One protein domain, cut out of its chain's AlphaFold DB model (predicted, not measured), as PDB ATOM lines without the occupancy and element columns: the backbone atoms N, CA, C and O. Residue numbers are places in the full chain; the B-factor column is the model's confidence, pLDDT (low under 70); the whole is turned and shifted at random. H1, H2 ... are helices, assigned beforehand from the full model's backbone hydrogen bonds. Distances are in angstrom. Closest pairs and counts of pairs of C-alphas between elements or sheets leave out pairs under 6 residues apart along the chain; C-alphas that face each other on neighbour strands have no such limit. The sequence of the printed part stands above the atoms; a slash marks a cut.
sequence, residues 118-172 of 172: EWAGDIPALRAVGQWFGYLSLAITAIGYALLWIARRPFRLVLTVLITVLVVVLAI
ATOM      1  N   GLU A 118     -19.179  53.921 288.267       77.31
ATOM      2  CA  GLU A 118     -18.567  55.256 288.374       77.31
ATOM      3  C   GLU A 118     -18.714  55.844 289.788       77.31
ATOM      4  O   GLU A 118     -17.874  56.602 290.254       77.31
ATOM      5  N   TRP A 119     -19.757  55.420 290.505       76.44
ATOM      6  CA  TRP A 119     -20.047  55.782 291.892       76.44
ATOM      7  C   TRP A 119     -19.137  55.084 292.920       76.44
ATOM      8  O   TRP A 119     -19.114  55.486 294.082       76.44
ATOM      9  N   ALA A 120     -18.402  54.033 292.534       73.56
ATOM     10  CA  ALA A 120     -17.555  53.264 293.448       73.56
ATOM     11  C   ALA A 120     -16.123  53.818 293.579       73.56
ATOM     12  O   ALA A 120     -15.420  53.463 294.531       73.56
ATOM     13  N   GLY A 121     -15.682  54.659 292.634       77.12
ATOM     14  CA  GLY A 121     -14.279  55.066 292.510       77.12
ATOM     15  C   GLY A 121     -13.333  53.859 292.391       77.12
ATOM     16  O   GLY A 121     -13.701  52.824 291.835       77.12
ATOM     17  N   ASP A 122     -12.135  53.967 292.976       78.00
ATOM     18  CA  ASP A 122     -11.119  52.896 293.000       78.00
ATOM     19  C   ASP A 122     -11.290  51.885 294.149       78.00
ATOM     20  O   ASP A 122     -10.400  51.076 294.419       78.00
ATOM     21  N   ILE A 123     -12.422  51.899 294.864       83.25
ATOM     22  CA  ILE A 123     -12.632  51.019 296.020       83.25
ATOM     23  C   ILE A 123     -13.319  49.715 295.566       83.25
ATOM     24  O   ILE A 123     -14.527  49.708 295.305       83.25
ATOM     25  N   PRO A 124     -12.614  48.563 295.542       79.00
ATOM     26  CA  PRO A 124     -13.150  47.319 294.980       79.00
ATOM     27  C   PRO A 124     -14.317  46.746 295.792       79.00
ATOM     28  O   PRO A 124     -15.263  46.201 295.225       79.00
ATOM     29  N   ALA A 125     -14.290  46.906 297.121       80.12
ATOM     30  CA  ALA A 125     -15.382  46.468 297.988       80.12
ATOM     31  C   ALA A 125     -16.677  47.247 297.709       80.12
ATOM     32  O   ALA A 125     -17.759  46.662 297.684       80.12
ATOM     33  N   LEU A 126     -16.564  48.553 297.443       77.25
ATOM     34  CA  LEU A 126     -17.713  49.400 297.139       77.25
ATOM     35  C   LEU A 126     -18.317  49.012 295.788       77.25
ATOM     36  O   LEU A 126     -19.531  48.833 295.704       77.25
ATOM     37  N   ARG A 127     -17.466  48.756 294.779       78.31
ATOM     38  CA  ARG A 127     -17.874  48.254 293.458       78.31
ATOM     39  C   ARG A 127     -18.686  46.964 293.574       78.31
ATOM     40  O   ARG A 127     -19.774  46.893 293.012       78.31
ATOM     41  N   ALA A 128     -18.214  45.980 294.342       80.38
ATOM     42  CA  ALA A 128     -18.929  44.714 294.520       80.38
ATOM     43  C   ALA A 128     -20.315  44.904 295.166       80.38
ATOM     44  O   ALA A 128     -21.300  44.327 294.697       80.38
ATOM     45  N   VAL A 129     -20.405  45.737 296.209       81.81
ATOM     46  CA  VAL A 129     -21.659  45.976 296.939       81.81
ATOM     47  C   VAL A 129     -22.696  46.657 296.059       81.81
ATOM     48  O   VAL A 129     -23.827  46.177 295.971       81.81
ATOM     49  N   GLY A 130     -22.350  47.748 295.376       77.44
ATOM     50  CA  GLY A 130     -23.352  48.410 294.541       77.44
ATOM     51  C   GLY A 130     -23.570  47.742 293.184       77.44
ATOM     52  O   GLY A 130     -24.618  47.960 292.589       77.44
ATOM     53  N   GLN A 131     -22.687  46.847 292.726       83.19
ATOM     54  CA  GLN A 131     -23.013  45.950 291.614       83.19
ATOM     55  C   GLN A 131     -24.098  44.943 292.029       83.19
ATOM     56  O   GLN A 131     -25.088  44.781 291.315       83.19
ATOM     57  N   TRP A 132     -23.984  44.352 293.226       85.38
ATOM     58  CA  TRP A 132     -25.049  43.534 293.822       85.38
ATOM     59  C   TRP A 132     -26.354  44.315 293.989       85.38
ATOM     60  O   TRP A 132     -27.414  43.848 293.571       85.38
ATOM     61  N   PHE A 133     -26.280  45.525 294.549       83.19
ATOM     62  CA  PHE A 133     -27.449  46.389 294.719       83.19
ATOM     63  C   PHE A 133     -28.069  46.803 293.374       83.19
ATOM     64  O   PHE A 133     -29.293  46.849 293.245       83.19
ATOM     65  N   GLY A 134     -27.241  47.058 292.359       80.69
ATOM     66  CA  GLY A 134     -27.670  47.400 291.007       80.69
ATOM     67  C   GLY A 134     -28.429  46.259 290.336       80.69
ATOM     68  O   GLY A 134     -29.519  46.479 289.808       80.69
ATOM     69  N   TYR A 135     -27.915  45.029 290.424       81.81
ATOM     70  CA  TYR A 135     -28.623  43.847 289.923       81.81
ATOM     71  C   TYR A 135     -29.922  43.579 290.681       81.81
ATOM     72  O   TYR A 135     -30.938  43.280 290.054       81.81
ATOM     73  N   LEU A 136     -29.915  43.733 292.008       84.88
ATOM     74  CA  LEU A 136     -31.122  43.582 292.819       84.88
ATOM     75  C   LEU A 136     -32.190  44.613 292.429       84.88
ATOM     76  O   LEU A 136     -33.349  44.259 292.226       84.88
ATOM     77  N   SER A 137     -31.791  45.875 292.260       77.75
ATOM     78  CA  SER A 137     -32.689  46.948 291.820       77.75
ATOM     79  C   SER A 137     -33.267  46.659 290.435       77.75
ATOM     80  O   SER A 137     -34.478  46.759 290.246       77.75
ATOM     81  N   LEU A 138     -32.430  46.215 289.489       80.69
ATOM     82  CA  LEU A 138     -32.859  45.846 288.137       80.69
ATOM     83  C   LEU A 138     -33.865  44.688 288.166       80.69
ATOM     84  O   LEU A 138     -34.886  44.751 287.481       80.69
ATOM     85  N   ALA A 139     -33.624  43.670 288.997       82.50
ATOM     86  CA  ALA A 139     -34.550  42.558 289.187       82.50
ATOM     87  C   ALA A 139     -35.908  43.037 289.725       82.50
ATOM     88  O   ALA A 139     -36.947  42.680 289.168       82.50
ATOM     89  N   ILE A 140     -35.918  43.899 290.748       82.31
ATOM     90  CA  ILE A 140     -37.153  44.474 291.304       82.31
ATOM     91  C   ILE A 140     -37.900  45.290 290.242       82.31
ATOM     92  O   ILE A 140     -39.112  45.128 290.088       82.31
ATOM     93  N   THR A 141     -37.206  46.131 289.468       80.19
ATOM     94  CA  THR A 141     -37.831  46.917 288.392       80.19
ATOM     95  C   THR A 141     -38.417  46.020 287.301       80.19
ATOM     96  O   THR A 141     -39.545  46.252 286.865       80.19
ATOM     97  N   ALA A 142     -37.696  44.975 286.885       81.25
ATOM     98  CA  ALA A 142     -38.176  44.011 285.899       81.25
ATOM     99  C   ALA A 142     -39.432  43.276 286.389       81.25
ATOM    100  O   ALA A 142     -40.401  43.154 285.637       81.25
ATOM    101  N   ILE A 143     -39.457  42.861 287.661       83.12
ATOM    102  CA  ILE A 143     -40.639  42.263 288.295       83.12
ATOM    103  C   ILE A 143     -41.797  43.264 288.316       83.12
ATOM    104  O   ILE A 143     -42.904  42.913 287.918       83.12
ATOM    105  N   GLY A 144     -41.556  44.516 288.711       85.31
ATOM    106  CA  GLY A 144     -42.580  45.564 288.703       85.31
ATOM    107  C   GLY A 144     -43.187  45.775 287.314       85.31
ATOM    108  O   GLY A 144     -44.410  45.834 287.171       85.31
ATOM    109  N   TYR A 145     -42.352  45.801 286.273       78.25
ATOM    110  CA  TYR A 145     -42.809  45.904 284.886       78.25
ATOM    111  C   TYR A 145     -43.589  44.664 284.437       78.25
ATOM    112  O   TYR A 145     -44.623  44.796 283.781       78.25
ATOM    113  N   ALA A 146     -43.135  43.465 284.811       78.44
ATOM    114  CA  ALA A 146     -43.830  42.213 284.523       78.44
ATOM    115  C   ALA A 146     -45.209  42.169 285.197       78.44
ATOM    116  O   ALA A 146     -46.197  41.836 284.543       78.44
ATOM    117  N   LEU A 147     -45.302  42.582 286.464       75.81
ATOM    118  CA  LEU A 147     -46.561  42.694 287.204       75.81
ATOM    119  C   LEU A 147     -47.496  43.731 286.578       75.81
ATOM    120  O   LEU A 147     -48.679  43.451 286.396       75.81
ATOM    121  N   LEU A 148     -46.982  44.898 286.182       80.19
ATOM    122  CA  LEU A 148     -47.777  45.923 285.502       80.19
ATOM    123  C   LEU A 148     -48.299  45.428 284.142       80.19
ATOM    124  O   LEU A 148     -49.446  45.683 283.765       80.19
ATOM    125  N   TRP A 149     -47.468  44.696 283.403       77.75
ATOM    126  CA  TRP A 149     -47.830  44.097 282.119       77.75
ATOM    127  C   TRP A 149     -48.899  43.012 282.270       77.75
ATOM    128  O   TRP A 149     -49.851  42.955 281.488       77.75
ATOM    129  N   ILE A 150     -48.766  42.194 283.310       71.69
ATOM    130  CA  ILE A 150     -49.754  41.213 283.738       71.69
ATOM    131  C   ILE A 150     -51.079  41.899 284.118       71.69
ATOM    132  O   ILE A 150     -52.139  41.496 283.639       71.69
ATOM    133  N   ALA A 151     -51.027  42.970 284.915       71.38
ATOM    134  CA  ALA A 151     -52.207  43.705 285.370       71.38
ATOM    135  C   ALA A 151     -52.983  44.341 284.206       71.38
ATOM    136  O   ALA A 151     -54.212  44.362 284.214       71.38
ATOM    137  N   ARG A 152     -52.283  44.796 283.156       75.50
ATOM    138  CA  ARG A 152     -52.916  45.332 281.936       75.50
ATOM    139  C   ARG A 152     -53.655  44.281 281.104       75.50
ATOM    140  O   ARG A 152     -54.483  44.654 280.275       75.50
ATOM    141  N   ARG A 153     -53.357  42.987 281.261       77.56
ATOM    142  CA  ARG A 153     -54.036  41.897 280.541       77.56
ATOM    143  C   ARG A 153     -54.306  40.730 281.496       77.56
ATOM    144  O   ARG A 153     -53.542  39.763 281.470       77.56
ATOM    145  N   PRO A 154     -55.409  40.761 282.270       68.81
ATOM    146  CA  PRO A 154     -55.699  39.759 283.304       68.81
ATOM    147  C   PRO A 154     -55.739  38.325 282.756       68.81
ATOM    148  O   PRO A 154     -55.359  37.383 283.445       68.81
ATOM    149  N   PHE A 155     -56.091  38.161 281.477       72.19
ATOM    150  CA  PHE A 155     -56.046  36.878 280.774       72.19
ATOM    151  C   PHE A 155     -54.661  36.206 280.803       72.19
ATOM    152  O   PHE A 155     -54.562  34.985 280.898       72.19
ATOM    153  N   ARG A 156     -53.572  36.985 280.766       69.94
ATOM    154  CA  ARG A 156     -52.209  36.439 280.826       69.94
ATOM    155  C   ARG A 156     -51.854  35.913 282.213       69.94
ATOM    156  O   ARG A 156     -51.091  34.962 282.290       69.94
ATOM    157  N   LEU A 157     -52.440  36.481 283.268       71.25
ATOM    158  CA  LEU A 157     -52.289  36.010 284.646       71.25
ATOM    159  C   LEU A 157     -52.945  34.641 284.835       71.25
ATOM    160  O   LEU A 157     -52.360  33.738 285.418       71.25
ATOM    161  N   VAL A 158     -54.145  34.467 284.274       75.19
ATOM    162  CA  VAL A 158     -54.843  33.176 284.284       75.19
ATOM    163  C   VAL A 158     -54.019  32.122 283.543       75.19
ATOM    164  O   VAL A 158     -53.840  31.021 284.054       75.19
ATOM    165  N   LEU A 159     -53.461  32.470 282.379       78.62
ATOM    166  CA  LEU A 159     -52.634  31.555 281.594       78.62
ATOM    167  C   LEU A 159     -51.325  31.179 282.313       78.62
ATOM    168  O   LEU A 159     -50.970  30.003 282.332       78.62
ATOM    169  N   THR A 160     -50.614  32.134 282.924       79.19
ATOM    170  CA  THR A 160     -49.380  31.827 283.670       79.19
ATOM    171  C   THR A 160     -49.662  30.997 284.914       79.19
ATOM    172  O   THR A 160     -48.923  30.051 285.176       79.19
ATOM    173  N   VAL A 161     -50.744  31.278 285.647       85.38
ATOM    174  CA  VAL A 161     -51.168  30.452 286.788       85.38
ATOM    175  C   VAL A 161     -51.512  29.039 286.324       85.38
ATOM    176  O   VAL A 161     -51.013  28.082 286.908       85.38
ATOM    177  N   LEU A 162     -52.278  28.897 285.239       84.19
ATOM    178  CA  LEU A 162     -52.635  27.596 284.670       84.19
ATOM    179  C   LEU A 162     -51.388  26.784 284.288       84.19
ATOM    180  O   LEU A 162     -51.290  25.618 284.655       84.19
ATOM    181  N   ILE A 163     -50.421  27.402 283.598       90.06
ATOM    182  CA  ILE A 163     -49.163  26.747 283.204       90.06
ATOM    183  C   ILE A 163     -48.355  26.342 284.440       90.06
ATOM    184  O   ILE A 163     -47.883  25.213 284.512       90.06
ATOM    185  N   THR A 164     -48.214  27.234 285.425       90.62
ATOM    186  CA  THR A 164     -47.456  26.939 286.653       90.62
ATOM    187  C   THR A 164     -48.080  25.773 287.421       90.62
ATOM    188  O   THR A 164     -47.368  24.860 287.827       90.62
ATOM    189  N   VAL A 165     -49.410  25.764 287.571       91.06
ATOM    190  CA  VAL A 165     -50.144  24.657 288.204       91.06
ATOM    191  C   VAL A 165     -49.937  23.361 287.426       91.06
ATOM    192  O   VAL A 165     -49.633  22.340 288.035       91.06
ATOM    193  N   LEU A 166     -50.040  23.401 286.094       88.50
ATOM    194  CA  LEU A 166     -49.832  22.228 285.247       88.50
ATOM    195  C   LEU A 166     -48.428  21.636 285.442       88.50
ATOM    196  O   LEU A 166     -48.303  20.430 285.615       88.50
ATOM    197  N   VAL A 167     -47.389  22.479 285.458       94.56
ATOM    198  CA  VAL A 167     -45.993  22.054 285.662       94.56
ATOM    199  C   VAL A 167     -45.792  21.436 287.044       94.56
ATOM    200  O   VAL A 167     -45.165  20.387 287.143       94.56
ATOM    201  N   VAL A 168     -46.333  22.052 288.101       94.12
ATOM    202  CA  VAL A 168     -46.222  21.523 289.470       94.12
ATOM    203  C   VAL A 168     -46.926  20.175 289.597       94.12
ATOM    204  O   VAL A 168     -46.357  19.256 290.173       94.12
ATOM    205  N   VAL A 169     -48.127  20.036 289.030       89.19
ATOM    206  CA  VAL A 169     -48.877  18.770 289.043       89.19
ATOM    207  C   VAL A 169     -48.148  17.676 288.262       89.19
ATOM    208  O   VAL A 169     -48.161  16.535 288.696       89.19
ATOM    209  N   LEU A 170     -47.505  18.007 287.138       83.56
ATOM    210  CA  LEU A 170     -46.734  17.042 286.342       83.56
ATOM    211  C   LEU A 170     -45.390  16.649 286.970       83.56
ATOM    212  O   LEU A 170     -44.811  15.642 286.573       83.56
ATOM    213  N   ALA A 171     -44.860  17.471 287.875       84.81
ATOM    214  CA  ALA A 171     -43.590  17.225 288.552       84.81
ATOM    215  C   ALA A 171     -43.729  16.371 289.827       84.81
ATOM    216  O   ALA A 171     -42.708  15.964 290.381       84.81
ATOM    217  N   ILE A 172     -44.963  16.138 290.294       81.00
ATOM    218  CA  ILE A 172     -45.319  15.278 291.436       81.00
ATOM    219  C   ILE A 172     -45.701  13.894 290.913       81.00
ATOM    220  O   ILE A 172     -45.237  12.905 291.520       81.00
TER     221      ILE A 172
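AT A GLANCE: This is residues 118 to 172 of the 172 residues of an uncharacterized protein of Halopolyspora algeriensis (UniProt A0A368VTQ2). What shape is this? A long helix, H1, and a shorter one, H2, meet near their ends in one corner, like a flat L, and residues 118 to 123 make a short hook at H1's far end. How is it built? The printed part has 55 residues with two named helices, H1 then H2, and no named strand: all helix. It is extended, radius of gyration of the C-alphas 18.2 A, spans 50 by 32 by 8 A.

IN THESE COORDINATES: Where is H1? Residues 124 to 152 run 41.9 A from C-alpha 124 at (-13.150, 47.319, 294.980). Where is H2? Residues 154 to 171 run 26.1 A to C-alpha 171 at (-43.590, 17.225, 288.552).

HOW THE PARTS SIT: Do they touch? Only just, and only at the corner, residues 150 to 151 with 156 to 157 alone: 3 pairs of C-alphas are within 8 A, the closest, Ile 150 and Leu 157, 5.9 A apart. How do they run? Opposite ways, at a steep tilt of 68 degrees, only just short of about perpendicular. And their backbones? In H1 and H2 every O i to N i+4 pair is within hydrogen-bond range.

THE WHOLE: How large? The farthest C-alphas, Asp 122 and Val 169, are 51.0 A apart. Any cut? The printed part has no cut, and the link is tight. Where is pLDDT under 70? At residues 154 and 156.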